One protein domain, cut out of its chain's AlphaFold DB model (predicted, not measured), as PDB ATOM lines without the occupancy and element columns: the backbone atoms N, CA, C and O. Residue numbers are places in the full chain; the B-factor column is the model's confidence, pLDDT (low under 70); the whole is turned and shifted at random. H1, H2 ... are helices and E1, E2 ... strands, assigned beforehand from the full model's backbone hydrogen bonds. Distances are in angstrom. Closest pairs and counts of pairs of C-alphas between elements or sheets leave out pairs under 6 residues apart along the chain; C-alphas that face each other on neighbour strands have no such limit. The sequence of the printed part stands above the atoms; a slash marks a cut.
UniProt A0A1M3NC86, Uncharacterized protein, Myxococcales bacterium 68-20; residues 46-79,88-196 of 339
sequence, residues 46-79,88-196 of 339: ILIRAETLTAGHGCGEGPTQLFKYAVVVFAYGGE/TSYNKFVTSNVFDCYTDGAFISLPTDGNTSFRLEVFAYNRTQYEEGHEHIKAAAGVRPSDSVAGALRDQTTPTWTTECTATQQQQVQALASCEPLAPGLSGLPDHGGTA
ATOM      1  N   ILE A  46      80.064  29.355 -29.432       95.81
ATOM      2  CA  ILE A  46      78.820  29.793 -28.801       95.81
ATOM      3  C   ILE A  46      77.739  29.813 -29.877       95.81
ATOM      4  O   ILE A  46      77.970  30.326 -30.973       95.81
ATOM      5  N   LEU A  47      76.579  29.247 -29.563       97.06
ATOM      6  CA  LEU A  47      75.381  29.289 -30.392       97.06
ATOM      7  C   LEU A  47      74.299  30.104 -29.684       97.06
ATOM      8  O   LEU A  47      73.998  29.848 -28.521       97.06
ATOM      9  N   ILE A  48      73.686  31.039 -30.395       98.06
ATOM     10  CA  ILE A  48      72.507  31.790 -29.969       98.06
ATOM     11  C   ILE A  48      71.374  31.357 -30.878       98.06
ATOM     12  O   ILE A  48      71.461  31.500 -32.097       98.06
ATOM     13  N   ARG A  49      70.322  30.795 -30.293       98.06
ATOM     14  CA  ARG A  49      69.206  30.261 -31.067       98.06
ATOM     15  C   ARG A  49      68.311  31.402 -31.526       98.06
ATOM     16  O   ARG A  49      67.842  32.190 -30.712       98.06
ATOM     17  N   ALA A  50      68.017  31.467 -32.815       97.62
ATOM     18  CA  ALA A  50      67.100  32.465 -33.355       97.62
ATOM     19  C   ALA A  50      65.699  32.349 -32.726       97.62
ATOM     20  O   ALA A  50      65.019  33.350 -32.511       97.62
ATOM     21  N   GLU A  51      65.276  31.131 -32.372       96.94
ATOM     22  CA  GLU A  51      63.969  30.872 -31.752       96.94
ATOM     23  C   GLU A  51      63.806  31.544 -30.378       96.94
ATOM     24  O   GLU A  51      62.702  31.963 -30.039       96.94
ATOM     25  N   THR A  52      64.887  31.691 -29.598       96.12
ATOM     26  CA  THR A  52      64.814  32.337 -28.278       96.12
ATOM     27  C   THR A  52      64.700  33.848 -28.418       96.12
ATOM     28  O   THR A  52      63.944  34.468 -27.678       96.12
ATOM     29  N   LEU A  53      65.383  34.435 -29.405       96.94
ATOM     30  CA  LEU A  53      65.298  35.867 -29.704       96.94
ATOM     31  C   LEU A  53      63.982  36.251 -30.394       96.94
ATOM     32  O   LEU A  53      63.505  37.365 -30.240       96.94
ATOM     33  N   THR A  54      63.380  35.350 -31.165       97.00
ATOM     34  CA  THR A  54      62.136  35.635 -31.904       97.00
ATOM     35  C   THR A  54      60.871  35.279 -31.123       97.00
ATOM     36  O   THR A  54      59.766  35.589 -31.578       97.00
ATOM     37  N   ALA A  55      61.000  34.664 -29.944       94.50
ATOM     38  CA  ALA A  55      59.872  34.350 -29.078       94.50
ATOM     39  C   ALA A  55      59.082  35.627 -28.730       94.50
ATOM     40  O   ALA A  55      59.630  36.582 -28.193       94.50
ATOM     41  N   GLY A  56      57.789  35.657 -29.070       91.19
ATOM     42  CA  GLY A  56      56.904  36.806 -28.821       91.19
ATOM     43  C   GLY A  56      56.917  37.908 -29.893       91.19
ATOM     44  O   GLY A  56      55.951  38.661 -29.974       91.19
ATOM     45  N   HIS A  57      57.931  37.957 -30.762       93.38
ATOM     46  CA  HIS A  57      58.070  38.989 -31.807       93.38
ATOM     47  C   HIS A  57      57.898  38.433 -33.231       93.38
ATOM     48  O   HIS A  57      57.383  39.106 -34.126       93.38
ATOM     49  N   GLY A  58      58.294  37.178 -33.454       96.94
ATOM     50  CA  GLY A  58      58.404  36.585 -34.783       96.94
ATOM     51  C   GLY A  58      59.609  37.109 -35.577       96.94
ATOM     52  O   GLY A  58      60.361  37.968 -35.122       96.94
ATOM     53  N   CYS A  59      59.789  36.565 -36.779       98.12
ATOM     54  CA  CYS A  59      60.862  36.915 -37.710       98.12
ATOM     55  C   CYS A  59      60.246  37.396 -39.027       98.12
ATOM     56  O   CYS A  59      59.421  36.692 -39.613       98.12
ATOM     57  N   GLY A  60      60.603  38.602 -39.464       97.12
ATOM     58  CA  GLY A  60      60.046  39.218 -40.664       97.12
ATOM     59  C   GLY A  60      60.381  40.701 -40.793       97.12
ATOM     60  O   GLY A  60      61.302  41.211 -40.166       97.12
ATOM     61  N   GLU A  61      59.628  41.392 -41.642       97.06
ATOM     62  CA  GLU A  61      59.864  42.803 -41.981       97.06
ATOM     63  C   GLU A  61      58.834  43.754 -41.356       97.06
ATOM     64  O   GLU A  61      58.913  44.968 -41.546       97.06
ATOM     65  N   GLY A  62      57.852  43.218 -40.624       91.62
ATOM     66  CA  GLY A  62      56.854  44.021 -39.928       91.62
ATOM     67  C   GLY A  62      57.457  44.867 -38.796       91.62
ATOM     68  O   GLY A  62      58.498  44.517 -38.243       91.62
ATOM     69  N   PRO A  63      56.782  45.952 -38.381       86.25
ATOM     70  CA  PRO A  63      57.292  46.870 -37.354       86.25
ATOM     71  C   PRO A  63      57.440  46.222 -35.968       86.25
ATOM     72  O   PRO A  63      58.236  46.678 -35.153       86.25
ATOM     73  N   THR A  64      56.692  45.147 -35.708       89.62
ATOM     74  CA  THR A  64      56.739  44.374 -34.459       89.62
ATOM     75  C   THR A  64      57.548  43.082 -34.587       89.62
ATOM     76  O   THR A  64      57.575  42.294 -33.647       89.62
ATOM     77  N   GLN A  65      58.148  42.829 -35.754       96.00
ATOM     78  CA  GLN A  65      58.900  41.611 -36.043       96.00
ATOM     79  C   GLN A  65      60.399  41.892 -36.012       96.00
ATOM     80  O   GLN A  65      60.854  42.976 -36.381       96.00
ATOM     81  N   LEU A  66      61.175  40.893 -35.600       97.69
ATOM     82  CA  LEU A  66      62.628  40.957 -35.662       97.69
ATOM     83  C   LEU A  66      63.063  40.749 -37.118       97.69
ATOM     84  O   LEU A  66      62.676  39.759 -37.732       97.69
ATOM     85  N   PHE A  67      63.862  41.666 -37.663       98.06
ATOM     86  CA  PHE A  67      64.403  41.585 -39.024       98.06
ATOM     87  C   PHE A  67      65.841  41.061 -39.011       98.06
ATOM     88  O   PHE A  67      66.157  40.041 -39.627       98.06
ATOM     89  N   LYS A  68      66.712  41.731 -38.254       98.19
ATOM     90  CA  LYS A  68      68.124  41.373 -38.071       98.19
ATOM     91  C   LYS A  68      68.548  41.649 -36.637       98.19
ATOM     92  O   LYS A  68      67.944  42.477 -35.956       98.19
ATOM     93  N   TYR A  69      69.605  40.986 -36.190       98.19
ATOM     94  CA  TYR A  69      70.203  41.256 -34.888       98.19
ATOM     95  C   TYR A  69      71.728  41.264 -34.967       98.19
ATOM     96  O   TYR A  69      72.338  40.468 -35.679       98.19
ATOM     97  N   ALA A  70      72.343  42.194 -34.246       97.25
ATOM     98  CA  ALA A  70      73.778  42.262 -34.031       97.25
ATOM     99  C   ALA A  70      74.103  41.670 -32.661       97.25
ATOM    100  O   ALA A  70      73.366  41.878 -31.698       97.25
ATOM    101  N   VAL A  71      75.211  40.949 -32.563       96.94
ATOM    102  CA  VAL A  71      75.690  40.398 -31.295       96.94
ATOM    103  C   VAL A  71      77.122  40.837 -31.075       96.94
ATOM    104  O   VAL A  71      77.946  40.717 -31.982       96.94
ATOM    105  N   VAL A  72      77.418  41.302 -29.864       95.69
ATOM    106  CA  VAL A  72      78.771  41.619 -29.407       95.69
ATOM    107  C   VAL A  72      79.155  40.675 -28.279       95.69
ATOM    108  O   VAL A  72      78.434  40.553 -27.292       95.69
ATOM    109  N   VAL A  73      80.293  40.002 -28.428       95.38
ATOM    110  CA  VAL A  73      80.807  39.016 -27.473       95.38
ATOM    111  C   VAL A  73      81.915  39.643 -26.639       95.38
ATOM    112  O   VAL A  73      82.914  40.129 -27.178       95.38
ATOM    113  N   PHE A  74      81.766  39.557 -25.323       94.44
ATOM    114  CA  PHE A  74      82.734  40.008 -24.337       94.44
ATOM    115  C   PHE A  74      83.260  38.832 -23.518       94.44
ATOM    116  O   PHE A  74      82.503  37.987 -23.036       94.44
ATOM    117  N   ALA A  75      84.574  38.800 -23.334       93.69
ATOM    118  CA  ALA A  75      85.242  37.929 -22.383       93.69
ATOM    119  C   ALA A  75      85.513  38.688 -21.083       93.69
ATOM    120  O   ALA A  75      85.437  39.918 -21.013       93.69
ATOM    121  N   TYR A  76      85.875  37.933 -20.051       89.94
ATOM    122  CA  TYR A  76      86.440  38.504 -18.840       89.94
ATOM    123  C   TYR A  76      87.700  39.318 -19.176       89.94
ATOM    124  O   TYR A  76      88.613  38.810 -19.831       89.94
ATOM    125  N   GLY A  77      87.729  40.586 -18.764       80.75
ATOM    126  CA  GLY A  77      88.860  41.486 -19.011       80.75
ATOM    127  C   GLY A  77      89.809  41.650 -17.827       80.75
ATOM    128  O   GLY A  77      90.825  42.324 -17.965       80.75
ATOM    129  N   GLY A  78      89.484  41.073 -16.668       73.50
ATOM    130  CA  GLY A  78      90.235  41.300 -15.437       73.50
ATOM    131  C   GLY A  78      91.586  40.583 -15.388       73.50
ATOM    132  O   GLY A  78      91.736  39.453 -15.843       73.50
ATOM    133  N   GLU A  79      92.557  41.238 -14.752       65.94
ATOM    134  CA  GLU A  79      93.814  40.627 -14.288       65.94
ATOM    135  C   GLU A  79      93.652  39.922 -12.927       65.94
ATOM    136  O   GLU A  79      94.602  39.344 -12.398       65.94
ATOM    137  N   THR A  88      79.908  43.145 -14.787       83.38
ATOM    138  CA  THR A  88      80.698  44.268 -15.322       83.38
ATOM    139  C   THR A  88      82.151  43.896 -15.610       83.38
ATOM    140  O   THR A  88      82.836  44.603 -16.346       83.38
ATOM    141  N   SER A  89      82.629  42.762 -15.087       88.12
ATOM    142  CA  SER A  89      83.987  42.277 -15.347       88.12
ATOM    143  C   SER A  89      84.173  41.680 -16.751       88.12
ATOM    144  O   SER A  89      85.302  41.415 -17.170       88.12
ATOM    145  N   TYR A  90      83.081  41.445 -17.484       89.12
ATOM    146  CA  TYR A  90      83.103  40.989 -18.875       89.12
ATOM    147  C   TYR A  90      83.079  42.183 -19.827       89.12
ATOM    148  O   TYR A  90      82.069  42.478 -20.459       89.12
ATOM    149  N   ASN A  91      84.195  42.899 -19.901       89.50
ATOM    150  CA  ASN A  91      84.328  44.132 -20.673       89.50
ATOM    151  C   ASN A  91      85.336  44.029 -21.826       89.50
ATOM    152  O   ASN A  91      85.453  44.968 -22.607       89.50
ATOM    153  N   LYS A  92      86.048  42.905 -21.967       91.56
ATOM    154  CA  LYS A  92      87.013  42.713 -23.053       91.56
ATOM    155  C   LYS A  92      86.283  42.282 -24.314       91.56
ATOM    156  O   LYS A  92      85.816  41.144 -24.390       91.56
ATOM    157  N   PHE A  93      86.220  43.159 -25.311       92.50
ATOM    158  CA  PHE A  93      85.666  42.807 -26.614       92.50
ATOM    159  C   PHE A  93      86.412  41.610 -27.229       92.50
ATOM    160  O   PHE A  93      87.645  41.559 -27.241       92.50
ATOM    161  N   VAL A  94      85.657  40.657 -27.777       93.12
ATOM    162  CA  VAL A  94      86.198  39.489 -28.487       93.12
ATOM    163  C   VAL A  94      85.870  39.569 -29.970       93.12
ATOM    164  O   VAL A  94      86.764  39.527 -30.814       93.12
ATOM    165  N   THR A  95      84.582  39.653 -30.294       94.19
ATOM    166  CA  THR A  95      84.085  39.645 -31.670       94.19
ATOM    167  C   THR A  95      82.649  40.162 -31.720       94.19
ATOM    168  O   THR A  95      81.970  40.246 -30.695       94.19
ATOM    169  N   SER A  96      82.181  40.483 -32.917       95.31
ATOM    170  CA  SER A  96      80.807  40.878 -33.191       95.31
ATOM    171  C   SER A  96      80.391  40.403 -34.574       95.31
ATOM    172  O   SER A  96      81.226  40.232 -35.461       95.31
ATOM    173  N   ASN A  97      79.096  40.159 -34.759       95.50
ATOM    174  CA  ASN A  97      78.543  39.796 -36.061       95.50
ATOM    175  C   ASN A  97      77.054  40.164 -36.143       95.50
ATOM    176  O   ASN A  97      76.418  40.423 -35.120       95.50
ATOM    177  N   VAL A  98      76.509  40.187 -37.358       96.56
ATOM    178  CA  VAL A  98      75.098  40.474 -37.642       96.56
ATOM    179  C   VAL A  98      74.473  39.265 -38.319       96.56
ATOM    180  O   VAL A  98      75.022  38.722 -39.275       96.56
ATOM    181  N   PHE A  99      73.300  38.875 -37.840       97.50
ATOM    182  CA  PHE A  99      72.575  37.700 -38.295       97.50
ATOM    183  C   PHE A  99      71.149  38.071 -38.710       97.50
ATOM    184  O   PHE A  99      70.565  39.048 -38.231       97.50
ATOM    185  N   ASP A 100      70.588  37.276 -39.616       98.06
ATOM    186  CA  ASP A 100      69.173  37.355 -39.976       98.06
ATOM    187  C   ASP A 100      68.302  36.754 -38.876       98.06
ATOM    188  O   ASP A 100      68.711  35.804 -38.212       98.06
ATOM    189  N   CYS A 101      67.064  37.236 -38.734       98.19
ATOM    190  CA  CYS A 101      66.141  36.781 -37.691       98.19
ATOM    191  C   CYS A 101      65.840  35.275 -37.676       98.19
ATOM    192  O   CYS A 101      65.389  34.765 -36.659       98.19
ATOM    193  N   TYR A 102      66.067  34.563 -38.784       97.06
ATOM    194  CA  TYR A 102      65.846  33.117 -38.901       97.06
ATOM    195  C   TYR A 102      67.133  32.290 -38.767       97.06
ATOM    196  O   TYR A 102      67.074  31.062 -38.807       97.06
ATOM    197  N   THR A 103      68.296  32.936 -38.676       98.00
ATOM    198  CA  THR A 103      69.597  32.262 -38.619       98.00
ATOM    199  C   THR A 103      70.117  32.276 -37.192       98.00
ATOM    200  O   THR A 103      70.151  33.330 -36.560       98.00
ATOM    201  N   ASP A 104      70.550  31.119 -36.690       98.25
ATOM    202  CA  ASP A 104      71.225  31.035 -35.397       98.25
ATOM    203  C   ASP A 104      72.563  31.789 -35.431       98.25
ATOM    204  O   ASP A 104      73.358  31.662 -36.369       98.25
ATOM    205  N   GLY A 105      72.834  32.550 -34.377       97.19
ATOM    206  CA  GLY A 105      74.081  33.278 -34.214       97.19
ATOM    207  C   GLY A 105      75.165  32.319 -33.754       97.19
ATOM    208  O   GLY A 105      75.107  31.818 -32.634       97.19
ATOM    209  N   ALA A 106      76.155  32.045 -34.597       96.50
ATOM    210  CA  ALA A 106      77.240  31.128 -34.267       96.50
ATOM    211  C   ALA A 106      78.587  31.853 -34.241       96.50
ATOM    212  O   ALA A 106      78.997  32.477 -35.219       96.50
ATOM    213  N   PHE A 107      79.302  31.707 -33.129       94.81
ATOM    214  CA  PHE A 107      80.671  32.176 -32.956       94.81
ATOM    215  C   PHE A 107      81.577  30.975 -32.734       94.81
ATOM    216  O   PHE A 107      81.487  30.315 -31.701       94.81
ATOM    217  N   ILE A 108      82.435  30.675 -33.703       93.38
ATOM    218  CA  ILE A 108      83.347  29.528 -33.663       93.38
ATOM    219  C   ILE A 108      84.777  29.983 -33.386       93.38
ATOM    220  O   ILE A 108      85.160  31.094 -33.742       93.38
ATOM    221  N   SER A 109      85.569  29.107 -32.767       88.62
ATOM    222  CA  SER A 109      86.998  29.327 -32.514       88.62
ATOM    223  C   SER A 109      87.291  30.590 -31.697       88.62
ATOM    224  O   SER A 109      88.282  31.280 -31.935       88.62
ATOM    225  N   LEU A 110      86.429  30.892 -30.722       90.56
ATOM    226  CA  LEU A 110      86.683  31.968 -29.768       90.56
ATOM    227  C   LEU A 110      87.959  31.673 -28.960       90.56
ATOM    228  O   LEU A 110      88.194  30.514 -28.608       90.56
ATOM    229  N   PRO A 111      88.782  32.694 -28.661       86.69
ATOM    230  CA  PRO A 111      89.980  32.516 -27.853       86.69
ATOM    231  C   PRO A 111      89.586  32.037 -26.453       86.69
ATOM    232  O   PRO A 111      88.845  32.716 -25.744       86.69
ATOM    233  N   THR A 112      90.073  30.855 -26.078       82.94
ATOM    234  CA  THR A 112      89.816  30.232 -24.780       82.94
ATOM    235  C   THR A 112      91.074  29.547 -24.262       82.94
ATOM    236  O   THR A 112      91.779  28.880 -25.020       82.94
ATOM    237  N   ASP A 113      91.306  29.668 -22.956       81.12
ATOM    238  CA  ASP A 113      92.378  28.975 -22.234       81.12
ATOM    239  C   ASP A 113      91.837  27.750 -21.463       81.12
ATOM    240  O   ASP A 113      92.519  27.164 -20.624       81.12
ATOM    241  N   GLY A 114      90.584  27.351 -21.721       84.06
ATOM    242  CA  GLY A 114      89.905  26.273 -21.004       84.06
ATOM    243  C   GLY A 114      88.394  26.466 -20.953       84.06
ATOM    244  O   GLY A 114      87.724  26.486 -21.985       84.06
ATOM    245  N   ASN A 115      87.857  26.566 -19.736       85.88
ATOM    246  CA  ASN A 115      86.457  26.910 -19.519       85.88
ATOM    247  C   ASN A 115      86.342  28.428 -19.395       85.88
ATOM    248  O   ASN A 115      86.686  28.994 -18.357       85.88
ATOM    249  N   THR A 116      85.865  29.079 -20.450       90.94
ATOM    250  CA  THR A 116      85.717  30.536 -20.494       90.94
ATOM    251  C   THR A 116      84.242  30.889 -20.586       90.94
ATOM    252  O   THR A 116      83.524  30.411 -21.465       90.94
ATOM    253  N   SER A 117      83.786  31.723 -19.659       92.88
ATOM    254  CA  SER A 117      82.470  32.347 -19.735       92.88
ATOM    255  C   SER A 117      82.537  33.605 -20.593       92.88
ATOM    256  O   SER A 117      83.535  34.326 -20.588       92.88
ATOM    257  N   PHE A 118      81.457  33.868 -21.311       95.06
ATOM    258  CA  PHE A 118      81.288  35.026 -22.167       95.06
ATOM    259  C   PHE A 118      79.967  35.711 -21.841       95.06
ATOM    260  O   PHE A 118      78.962  35.052 -21.552       95.06
ATOM    261  N   ARG A 119      79.984  37.036 -21.938       95.12
ATOM    262  CA  ARG A 119      78.804  37.896 -21.916       95.12
ATOM    263  C   ARG A 119      78.518  38.337 -23.342       95.12
ATOM    264  O   ARG A 119      79.442  38.696 -24.066       95.12
ATOM    265  N   LEU A 120      77.264  38.291 -23.759       96.31
ATOM    266  CA  LEU A 120      76.860  38.639 -25.113       96.31
ATOM    267  C   LEU A 120      75.787  39.714 -25.045       96.31
ATOM    268  O   LEU A 120      74.738  39.492 -24.454       96.31
ATOM    269  N   GLU A 121      76.032  40.855 -25.671       96.44
ATOM    270  CA  GLU A 121      75.025  41.904 -25.826       96.44
ATOM    271  C   GLU A 121      74.375  41.747 -27.202       96.44
ATOM    272  O   GLU A 121      75.070  41.696 -28.221       96.44
ATOM    273  N   VAL A 122      73.048  41.639 -27.232       97.31
ATOM    274  CA  VAL A 122      72.265  41.453 -28.457       97.31
ATOM    275  C   VAL A 122      71.465  42.719 -28.734       97.31
ATOM    276  O   VAL A 122      70.691  43.169 -27.892       97.31
ATOM    277  N   PHE A 123      71.623  43.253 -29.940       97.44
ATOM    278  CA  PHE A 123      70.901  44.410 -30.462       97.44
ATOM    279  C   PHE A 123      69.999  43.936 -31.597       97.44
ATOM    280  O   PHE A 123      70.482  43.565 -32.666       97.44
ATOM    281  N   ALA A 124      68.693  43.895 -31.361       97.44
ATOM    282  CA  ALA A 124      67.702  43.423 -32.316       97.44
ATOM    283  C   ALA A 124      66.962  44.598 -32.960       97.44
ATOM    284  O   ALA A 124      66.581  45.564 -32.296       97.44
ATOM    285  N   TYR A 125      66.736  44.495 -34.266       97.38
ATOM    286  CA  TYR A 125      66.155  45.552 -35.083       97.38
ATOM    287  C   TYR A 125      64.964  45.010 -35.868       97.38
ATOM    288  O   TYR A 125      65.042  43.922 -36.450       97.38
ATOM    289  N   ASN A 126      63.887  45.785 -35.952       96.62
ATOM    290  CA  ASN A 126      62.940  45.652 -37.054       96.62
ATOM    291  C   ASN A 126      63.536  46.253 -38.339       96.62
ATOM    292  O   ASN A 126      64.652  46.787 -38.351       96.62
ATOM    293  N   ARG A 127      62.791  46.168 -39.442       96.19
ATOM    294  CA  ARG A 127      63.269  46.629 -40.747       96.19
ATOM    295  C   ARG A 127      63.607  48.124 -40.770       96.19
ATOM    296  O   ARG A 127      64.703  48.480 -41.193       96.19
ATOM    297  N   THR A 128      62.707  48.976 -40.283       94.50
ATOM    298  CA  THR A 128      62.886  50.436 -40.297       94.50
ATOM    299  C   THR A 128      64.127  50.855 -39.514       94.50
ATOM    300  O   THR A 128      64.976  51.565 -40.048       94.50
ATOM    301  N   GLN A 129      64.283  50.375 -38.277       94.69
ATOM    302  CA  GLN A 129      65.438  50.739 -37.453       94.69
ATOM    303  C   GLN A 129      66.759  50.176 -37.995       94.69
ATOM    304  O   GLN A 129      67.800  50.819 -37.865       94.69
ATOM    305  N   TYR A 130      66.734  48.999 -38.629       96.94
ATOM    306  CA  TYR A 130      67.924  48.459 -39.282       96.94
ATOM    307  C   TYR A 130      68.358  49.312 -40.478       96.94
ATOM    308  O   TYR A 130      69.546  49.573 -40.637       96.94
ATOM    309  N   GLU A 131      67.416  49.733 -41.327       97.19
ATOM    310  CA  GLU A 131      67.704  50.564 -42.501       97.19
ATOM    311  C   GLU A 131      68.233  51.951 -42.090       97.19
ATOM    312  O   GLU A 131      69.231  52.400 -42.652       97.19
ATOM    313  N   GLU A 132      67.652  52.579 -41.058       95.00
ATOM    314  CA  GLU A 132      68.140  53.850 -40.485       95.00
ATOM    315  C   GLU A 132      69.588  53.747 -39.969       95.00
ATOM    316  O   GLU A 132      70.383  54.667 -40.150       95.00
ATOM    317  N   GLY A 133      69.944  52.622 -39.335       94.88
ATOM    318  CA  GLY A 133      71.261  52.387 -38.732       94.88
ATOM    319  C   GLY A 133      72.237  51.563 -39.579       94.88
ATOM    320  O   GLY A 133      73.293  51.183 -39.066       94.88
ATOM    321  N   HIS A 134      71.908  51.244 -40.838       95.19
ATOM    322  CA  HIS A 134      72.568  50.184 -41.616       95.19
ATOM    323  C   HIS A 134      74.097  50.298 -41.643       95.19
ATOM    324  O   HIS A 134      74.795  49.312 -41.394       95.19
ATOM    325  N   GLU A 135      74.618  51.492 -41.929       93.44
ATOM    326  CA  GLU A 135      76.058  51.723 -42.065       93.44
ATOM    327  C   GLU A 135      76.803  51.455 -40.751       93.44
ATOM    328  O   GLU A 135      77.824  50.764 -40.739       93.44
ATOM    329  N   HIS A 136      76.252  51.909 -39.622       92.50
ATOM    330  CA  HIS A 136      76.825  51.683 -38.295       92.50
ATOM    331  C   HIS A 136      76.743  50.206 -37.883       92.50
ATOM    332  O   HIS A 136      77.715  49.647 -37.370       92.50
ATOM    333  N   ILE A 137      75.624  49.536 -38.177       95.00
ATOM    334  CA  ILE A 137      75.430  48.109 -37.880       95.00
ATOM    335  C   ILE A 137      76.383  47.240 -38.716       95.00
ATOM    336  O   ILE A 137      76.983  46.290 -38.213       95.00
ATOM    337  N   LYS A 138      76.570  47.569 -39.997       91.56
ATOM    338  CA  LYS A 138      77.496  46.854 -40.883       91.56
ATOM    339  C   LYS A 138      78.949  47.085 -40.484       91.56
ATOM    340  O   LYS A 138      79.734  46.137 -40.507       91.56
ATOM    341  N   ALA A 139      79.301  48.307 -40.083       88.50
ATOM    342  CA  ALA A 139      80.617  48.594 -39.528       88.50
ATOM    343  C   ALA A 139      80.883  47.722 -38.291       88.50
ATOM    344  O   ALA A 139      81.928  47.085 -38.208       88.50
ATOM    345  N   ALA A 140      79.905  47.575 -37.394       86.62
ATOM    346  CA  ALA A 140      80.028  46.703 -36.227       86.62
ATOM    347  C   ALA A 140      80.285  45.220 -36.575       86.62
ATOM    348  O   ALA A 140      80.928  44.525 -35.795       86.62
ATOM    349  N   ALA A 141      79.841  44.727 -37.735       82.19
ATOM    350  CA  ALA A 141      80.048  43.338 -38.163       82.19
ATOM    351  C   ALA A 141      81.428  43.057 -38.794       82.19
ATOM    352  O   ALA A 141      81.787  41.897 -38.986       82.19
ATOM    353  N   GLY A 142      82.192  44.092 -39.167       72.88
ATOM    354  CA  GLY A 142      83.429  43.952 -39.953       72.88
ATOM    355  C   GLY A 142      84.686  44.544 -39.313       72.88
ATOM    356  O   GLY A 142      85.755  44.520 -39.926       72.88
ATOM    357  N   VAL A 143      84.572  45.115 -38.115       69.00
ATOM    358  CA  VAL A 143      85.658  45.862 -37.470       69.00
ATOM    359  C   VAL A 143      86.572  44.936 -36.662       69.00
ATOM    360  O   VAL A 143      86.154  43.942 -36.069       69.00
ATOM    361  N   ARG A 144      87.871  45.263 -36.676       67.44
ATOM    362  CA  ARG A 144      88.879  44.642 -35.806       67.44
ATOM    363  C   ARG A 144      88.516  44.881 -34.336       67.44
ATOM    364  O   ARG A 144      87.928  45.912 -34.051       67.44
ATOM    365  N   PRO A 145      88.930  44.006 -33.407       67.38
ATOM    366  CA  PRO A 145      88.591  44.131 -31.997       67.38
ATOM    367  C   PRO A 145      88.793  45.540 -31.431       67.38
ATOM    368  O   PRO A 145      89.931  45.991 -31.296       67.38
ATOM    369  N   SER A 146      87.695  46.233 -31.122       75.75
ATOM    370  CA  SER A 146      87.715  47.514 -30.425       75.75
ATOM    371  C   SER A 146      86.492  47.652 -29.527       75.75
ATOM    372  O   SER A 146      85.368  47.339 -29.919       75.75
ATOM    373  N   ASP A 147      86.705  48.195 -28.331       67.56
ATOM    374  CA  ASP A 147      85.638  48.412 -27.344       67.56
ATOM    375  C   ASP A 147      84.571  49.413 -27.838       67.56
ATOM    376  O   ASP A 147      83.468  49.493 -27.300       67.56
ATOM    377  N   SER A 148      84.863  50.139 -28.922       83.38
ATOM    378  CA  SER A 148      83.950  51.084 -29.564       83.38
ATOM    379  C   SER A 148      82.779  50.439 -30.308       83.38
ATOM    380  O   SER A 148      81.829  51.151 -30.617       83.38
ATOM    381  N   VAL A 149      82.802  49.132 -30.604       89.00
ATOM    382  CA  VAL A 149      81.739  48.500 -31.411       89.00
ATOM    383  C   VAL A 149      80.393  48.527 -30.689       89.00
ATOM    384  O   VAL A 149      79.400  48.985 -31.250       89.00
ATOM    385  N   ALA A 150      80.351  48.081 -29.433       88.44
ATOM    386  CA  ALA A 150      79.108  48.090 -28.667       88.44
ATOM    387  C   ALA A 150      78.644  49.512 -28.333       88.44
ATOM    388  O   ALA A 150      77.447  49.774 -28.352       88.44
ATOM    389  N   GLY A 151      79.578  50.441 -28.090       88.81
ATOM    390  CA  GLY A 151      79.257  51.867 -27.965       88.81
ATOM    391  C   GLY A 151      78.613  52.420 -29.238       88.81
ATOM    392  O   GLY A 151      77.556  53.026 -29.173       88.81
ATOM    393  N   ALA A 152      79.164  52.124 -30.417       90.88
ATOM    394  CA  ALA A 152      78.581  52.557 -31.686       90.88
ATOM    395  C   ALA A 152      77.180  51.968 -31.921       90.88
ATOM    396  O   ALA A 152      76.281  52.692 -32.336       90.88
ATOM    397  N   LEU A 153      76.964  50.683 -31.614       93.25
ATOM    398  CA  LEU A 153      75.628  50.083 -31.694       93.25
ATOM    399  C   LEU A 153      74.648  50.732 -30.705       93.25
ATOM    400  O   LEU A 153      73.494  50.945 -31.060       93.25
ATOM    401  N   ARG A 154      75.086  51.094 -29.497       91.12
ATOM    402  CA  ARG A 154      74.244  51.795 -28.515       91.12
ATOM    403  C   ARG A 154      73.916  53.232 -28.914       91.12
ATOM    404  O   ARG A 154      72.759  53.627 -28.852       91.12
ATOM    405  N   ASP A 155      74.934  53.992 -29.294       89.31
ATOM    406  CA  ASP A 155      74.865  55.454 -29.360       89.31
ATOM    407  C   ASP A 155      74.517  55.963 -30.765       89.31
ATOM    408  O   ASP A 155      74.010  57.071 -30.922       89.31
ATOM    409  N   GLN A 156      74.816  55.171 -31.801       91.44
ATOM    410  CA  GLN A 156      74.662  55.558 -33.212       91.44
ATOM    411  C   GLN A 156      73.586  54.737 -33.926       91.44
ATOM    412  O   GLN A 156      73.326  54.949 -35.108       91.44
ATOM    413  N   THR A 157      72.952  53.796 -33.226       93.44
ATOM    414  CA  THR A 157      71.795  53.059 -33.738       93.44
ATOM    415  C   THR A 157      70.651  53.137 -32.739       93.44
ATOM    416  O   THR A 157      70.849  53.455 -31.571       93.44
ATOM    417  N   THR A 158      69.434  52.867 -33.199       92.06
ATOM    418  CA  THR A 158      68.249  52.785 -32.336       92.06
ATOM    419  C   THR A 158      67.746  51.346 -32.369       92.06
ATOM    420  O   THR A 158      66.861  51.037 -33.165       92.06
ATOM    421  N   PRO A 159      68.339  50.418 -31.589       94.50
ATOM    422  CA  PRO A 159      67.848  49.047 -31.548       94.50
ATOM    423  C   PRO A 159      66.388  49.045 -31.109       94.50
ATOM    424  O   PRO A 159      66.003  49.761 -30.184       94.50
ATOM    425  N   THR A 160      65.568  48.245 -31.781       93.56
ATOM    426  CA  THR A 160      64.159  48.089 -31.412       93.56
ATOM    427  C   THR A 160      64.051  47.347 -30.085       93.56
ATOM    428  O   THR A 160      63.246  47.707 -29.228       93.56
ATOM    429  N   TRP A 161      64.912  46.345 -29.901       95.12
ATOM    430  CA  TRP A 161      65.024  45.583 -28.668       95.12
ATOM    431  C   TRP A 161      66.480  45.263 -28.355       95.12
ATOM    432  O   TRP A 161      67.327  45.169 -29.247       95.12
ATOM    433  N   THR A 162      66.763  45.016 -27.085       95.75
ATOM    434  CA  THR A 162      68.036  44.470 -26.632       95.75
ATOM    435  C   THR A 162      67.820  43.342 -25.639       95.75
ATOM    436  O   THR A 162      66.791  43.260 -24.970       95.75
ATOM    437  N   THR A 163      68.800  42.453 -25.545       95.88
ATOM    438  CA  THR A 163      68.905  41.479 -24.456       95.88
ATOM    439  C   THR A 163      70.374  41.210 -24.162       95.88
ATOM    440  O   THR A 163      71.257  41.534 -24.963       95.88
ATOM    441  N   GLU A 164      70.637  40.603 -23.014       95.44
ATOM    442  CA  GLU A 164      71.927  40.008 -22.717       95.44
ATOM    443  C   GLU A 164      71.809  38.486 -22.669       95.44
ATOM    444  O   GLU A 164      70.836  37.923 -22.161       95.44
ATOM    445  N   CYS A 165      72.849  37.825 -23.169       96.75
ATOM    446  CA  CYS A 165      73.044  36.400 -23.001       96.75
ATOM    447  C   CYS A 165      74.347  36.095 -22.266       96.75
ATOM    448  O   CYS A 165      75.325  36.843 -22.321       96.75
ATOM    449  N   THR A 166      74.387  34.923 -21.645       95.75
ATOM    450  CA  THR A 166      75.606  34.342 -21.084       95.75
ATOM    451  C   THR A 166      75.857  32.972 -21.694       95.75
ATOM    452  O   THR A 166      74.925  32.229 -22.008       95.75
ATOM    453  N   ALA A 167      77.126  32.631 -21.901       95.69
ATOM    454  CA  ALA A 167      77.520  31.315 -22.388       95.69
ATOM    455  C   ALA A 167      78.848  30.894 -21.760       95.69
ATOM    456  O   ALA A 167      79.790  31.683 -21.717       95.69
ATOM    457  N   THR A 168      78.954  29.642 -21.317       94.19
ATOM    458  CA  THR A 168      80.223  29.069 -20.845       94.19
ATOM    459  C   THR A 168      80.726  28.069 -21.865       94.19
ATOM    460  O   THR A 168      80.152  26.993 -22.032       94.19
ATOM    461  N   GLN A 169      81.807  28.419 -22.554       90.81
ATOM    462  CA  GLN A 169      82.455  27.526 -23.498       90.81
ATOM    463  C   GLN A 169      83.257  26.473 -22.736       90.81
ATOM    464  O   GLN A 169      84.091  26.809 -21.896       90.81
ATOM    465  N   GLN A 170      83.014  25.205 -23.055       89.25
ATOM    466  CA  GLN A 170      83.827  24.078 -22.606       89.25
ATOM    467  C   GLN A 170      84.666  23.568 -23.777       89.25
ATOM    468  O   GLN A 170      84.277  23.697 -24.943       89.25
ATOM    469  N   GLN A 171      85.823  22.978 -23.480       85.81
ATOM    470  CA  GLN A 171      86.657  22.391 -24.524       85.81
ATOM    471  C   GLN A 171      85.865  21.343 -25.315       85.81
ATOM    472  O   GLN A 171      85.207  20.478 -24.745       85.81
ATOM    473  N   GLN A 172      85.964  21.417 -26.641       84.50
ATOM    474  CA  GLN A 172      85.358  20.473 -27.584       84.50
ATOM    475  C   GLN A 172      83.825  20.407 -27.605       84.50
ATOM    476  O   GLN A 172      83.270  19.486 -28.200       84.50
ATOM    477  N   VAL A 173      83.139  21.397 -27.025       88.69
ATOM    478  CA  VAL A 173      81.674  21.474 -27.023       88.69
ATOM    479  C   VAL A 173      81.218  22.839 -27.533       88.69
ATOM    480  O   VAL A 173      81.803  23.876 -27.211       88.69
ATOM    481  N   GLN A 174      80.155  22.843 -28.336       91.19
ATOM    482  CA  GLN A 174      79.433  24.062 -28.675       91.19
ATOM    483  C   GLN A 174      78.503  24.420 -27.513       91.19
ATOM    484  O   GLN A 174      77.600  23.657 -27.173       91.19
ATOM    485  N   ALA A 175      78.742  25.566 -26.885       94.81
ATOM    486  CA  ALA A 175      77.917  26.063 -25.797       94.81
ATOM    487  C   ALA A 175      76.681  26.774 -26.353       94.81
ATOM    488  O   ALA A 175      76.785  27.603 -27.258       94.81
ATOM    489  N   LEU A 176      75.517  26.472 -25.787       96.94
ATOM    490  CA  LEU A 176      74.294  27.219 -26.051       96.94
ATOM    491  C   LEU A 176      74.255  28.449 -25.135       96.94
ATOM    492  O   LEU A 176      74.418  28.316 -23.922       96.94
ATOM    493  N   ALA A 177      74.050  29.631 -25.708       97.50
ATOM    494  CA  ALA A 177      73.861  30.855 -24.944       97.50
ATOM    495  C   ALA A 177      72.475  30.871 -24.286       97.50
ATOM    496  O   ALA A 177      71.467  30.575 -24.931       97.50
ATOM    497  N   SER A 178      72.430  31.253 -23.014       96.81
ATOM    498  CA  SER A 178      71.195  31.525 -22.278       96.81
ATOM    499  C   SER A 178      70.934  33.025 -22.313       96.81
ATOM    500  O   SER A 178      71.726  33.785 -21.759       96.81
ATOM    501  N   CYS A 179      69.857  33.438 -22.977       97.19
ATOM    502  CA  CYS A 179      69.467  34.840 -23.131       97.19
ATOM    503  C   CYS A 179      68.249  35.167 -22.271       97.19
ATOM    504  O   CYS A 179      67.344  34.339 -22.149       97.19
ATOM    505  N   GLU A 180      68.200  36.386 -21.746       95.38
ATOM    506  CA  GLU A 180      66.967  36.951 -21.191       95.38
ATOM    507  C   GLU A 180      65.972  37.299 -22.321       95.38
ATOM    508  O   GLU A 180      66.376  37.422 -23.487       95.38
ATOM    509  N   PRO A 181      64.672  37.477 -22.023       93.94
ATOM    510  CA  PRO A 181      63.716  37.997 -22.995       93.94
ATOM    511  C   PRO A 181      64.166  39.341 -23.586       93.94
ATOM    512  O   PRO A 181      64.788  40.155 -22.903       93.94
ATOM    513  N   LEU A 182      63.833  39.586 -24.856       95.31
ATOM    514  CA  LEU A 182      64.077  40.881 -25.488       95.31
ATOM    515  C   LEU A 182      63.287  41.978 -24.774       95.31
ATOM    516  O   LEU A 182      62.073  41.877 -24.605       95.31
ATOM    517  N   ALA A 183      63.981  43.045 -24.393       91.94
ATOM    518  CA  ALA A 183      63.381  44.227 -23.801       91.94
ATOM    519  C   ALA A 183      63.468  45.417 -24.774       91.94
ATOM    520  O   ALA A 183      64.412  45.489 -25.565       91.94
ATOM    521  N   PRO A 184      62.507  46.354 -24.754       89.69
ATOM    522  CA  PRO A 184      62.471  47.475 -25.693       89.69
ATOM    523  C   PRO A 184      63.688  48.397 -25.607       89.69
ATOM    524  O   PRO A 184      64.148  48.762 -24.524       89.69
ATOM    525  N   GLY A 185      64.172  48.858 -26.759       88.81
ATOM    526  CA  GLY A 185      65.279  49.807 -26.816       88.81
ATOM    527  C   GLY A 185      66.521  49.244 -26.130       88.81
ATOM    528  O   GLY A 185      66.888  48.095 -26.359       88.81
ATOM    529  N   LEU A 186      67.152  50.038 -25.259       90.56
ATOM    530  CA  LEU A 186      68.346  49.646 -24.497       90.56
ATOM    531  C   LEU A 186      68.042  49.039 -23.117       90.56
ATOM    532  O   LEU A 186      68.973  48.764 -22.360       90.56
ATOM    533  N   SER A 187      66.773  48.814 -22.759       88.19
ATOM    534  CA  SER A 187      66.438  48.362 -21.402       88.19
ATOM    535  C   SER A 187      66.778  46.906 -21.103       88.19
ATOM    536  O   SER A 187      66.706  46.492 -19.949       88.19
ATOM    537  N   GLY A 188      67.184  46.132 -22.111       87.94
ATOM    538  CA  GLY A 188      67.706  44.776 -21.926       87.94
ATOM    539  C   GLY A 188      69.163  44.743 -21.464       87.94
ATOM    540  O   GLY A 188      69.681  43.672 -21.151       87.94
ATOM    541  N   LEU A 189      69.834  45.900 -21.411       89.81
ATOM    542  CA  LEU A 189      71.249  46.039 -21.071       89.81
ATOM    543  C   LEU A 189      71.432  46.844 -19.762       89.81
ATOM    544  O   LEU A 189      71.748  48.035 -19.806       89.81
ATOM    545  N   PRO A 190      71.257  46.228 -18.577       82.69
ATOM    546  CA  PRO A 190      71.289  46.906 -17.273       82.69
ATOM    547  C   PRO A 190      72.595  47.641 -16.954       82.69
ATOM    548  O   PRO A 190      72.549  48.654 -16.262       82.69
ATOM    549  N   ASP A 191      73.740  47.195 -17.478       82.19
ATOM    550  CA  ASP A 191      75.032  47.858 -17.236       82.19
ATOM    551  C   ASP A 191      75.130  49.249 -17.890       82.19
ATOM    552  O   ASP A 191      76.024  50.025 -17.562       82.19
ATOM    553  N   HIS A 192      74.208  49.581 -18.799       78.94
ATOM    554  CA  HIS A 192      74.229  50.833 -19.563       78.94
ATOM    555  C   HIS A 192      73.119  51.797 -19.150       78.94
ATOM    556  O   HIS A 192      72.814  52.733 -19.883       78.94
ATOM    557  N   GLY A 193      72.501  51.573 -17.984       66.44
ATOM    558  CA  GLY A 193      71.490  52.478 -17.429       66.44
ATOM    559  C   GLY A 193      70.274  52.667 -18.334       66.44
ATOM    560  O   GLY A 193      69.598  53.687 -18.229       66.44
ATOM    561  N   GLY A 194      70.014  51.714 -19.236       62.72
ATOM    562  CA  GLY A 194      68.935  51.792 -20.207       62.72
ATOM    563  C   GLY A 194      67.578  51.743 -19.516       62.72
ATOM    564  O   GLY A 194      66.972  50.689 -19.382       62.72
ATOM    565  N   THR A 195      67.046  52.877 -19.085       63.12
ATOM    566  CA  THR A 195      65.596  53.039 -19.072       63.12
ATOM    567  C   THR A 195      65.196  53.303 -20.514       63.12
ATOM    568  O   THR A 195      65.741  54.197 -21.162       63.12
ATOM    569  N   ALA A 196      64.289  52.493 -21.062       65.06
ATOM    570  CA  ALA A 196      63.701  52.829 -22.349       65.06
ATOM    571  C   ALA A 196      63.113  54.242 -22.217       65.06
ATOM    572  O   ALA A 196      62.326  54.493 -21.301       65.06
TER     573      ALA A 196
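This is residues 46 to 79 and 88 to 196 of the 339 residues of an uncharacterized protein of Myxococcales bacterium 68-20 (UniProt A0A1M3NC86). A twisted sheet of four long strands, E3, E2, E5 and E6, makes the middle, with the helical hairpin H3 and H4 packed over one face and the small sheet of E4, E1 and E7 over the other, the two sheets partly face to face as an uneven sandwich. After E7 the last printed stretch runs back beside E6, tied to it by two short pairings, and continues without a named element. The printed part has 143 residues with four named helices and seven named strands, in the order E1 H1 E2 E3 E4 E5 H2 H3 H4 E6 E7; its class is mixed, the large sheet antiparallel, the small one mixed. It is compact, with a radius of gyration of the C-alphas of 14.2 A, and elongated, spanning 42 by 27 by 27 A.

E1, residues 46 to 48, has E4, residues 105 to 108, as antiparallel neighbour (N 46 to O 107, 2.8 A) and E7, residues 174 to 176, as parallel neighbour (N 47 to O 175, 2.8 A). H1, residues 50 to 54, only grazes the larger sheet. That sheet runs E3, residues 92 to 100, E2, residues 68 to 75, E5, residues 116 to 125, and E6, residues 161 to 169. Across it N 71 and O 97 are 2.9 A apart, N 70 and O 123 2.8 A, and N 120 and O 165 2.8 A, each within hydrogen-bond range. The sheets form a sandwich, two sheets face to face, their best planes 21 degrees apart. H2, residues 127 to 132, also only grazes the larger sheet. H3, residues 134 to 142, and H4, residues 148 to 155, are on the same face of it in two layers, helices on one face of a sheet, at heights of 9.0 A and 9.6 A. This hairpin touches at the C-alphas of Ala 140 and Val 149, its closest, 5.4 A apart, at a shallow tilt of 23 degrees, opposite ways. In H1, H2, H3 and H4 every O i to N i+4 pair is within hydrogen-bond range.

E1 begins at C-alpha 46 (78.820, 29.793, -28.801). From first to last C-alpha E2 measures 23.5 A, E3 25.2 A, E5 28.7 A, E6 25.6 A and H3 12.6 A. E7 ends at C-alpha 176 (74.294, 27.219, -26.051).

The C-alphas of Gly 62 and Glu 79, 45.1 A apart, are the two farthest apart. Residues 80 to 87 are not printed; C-alphas 79 and 88 are 13.7 A apart across this cut. H1 to E2 is a long link. The mean pLDDT of the printed part is 90.9; residues 79, 143 to 145, 147 and 193 to 196 are under 70.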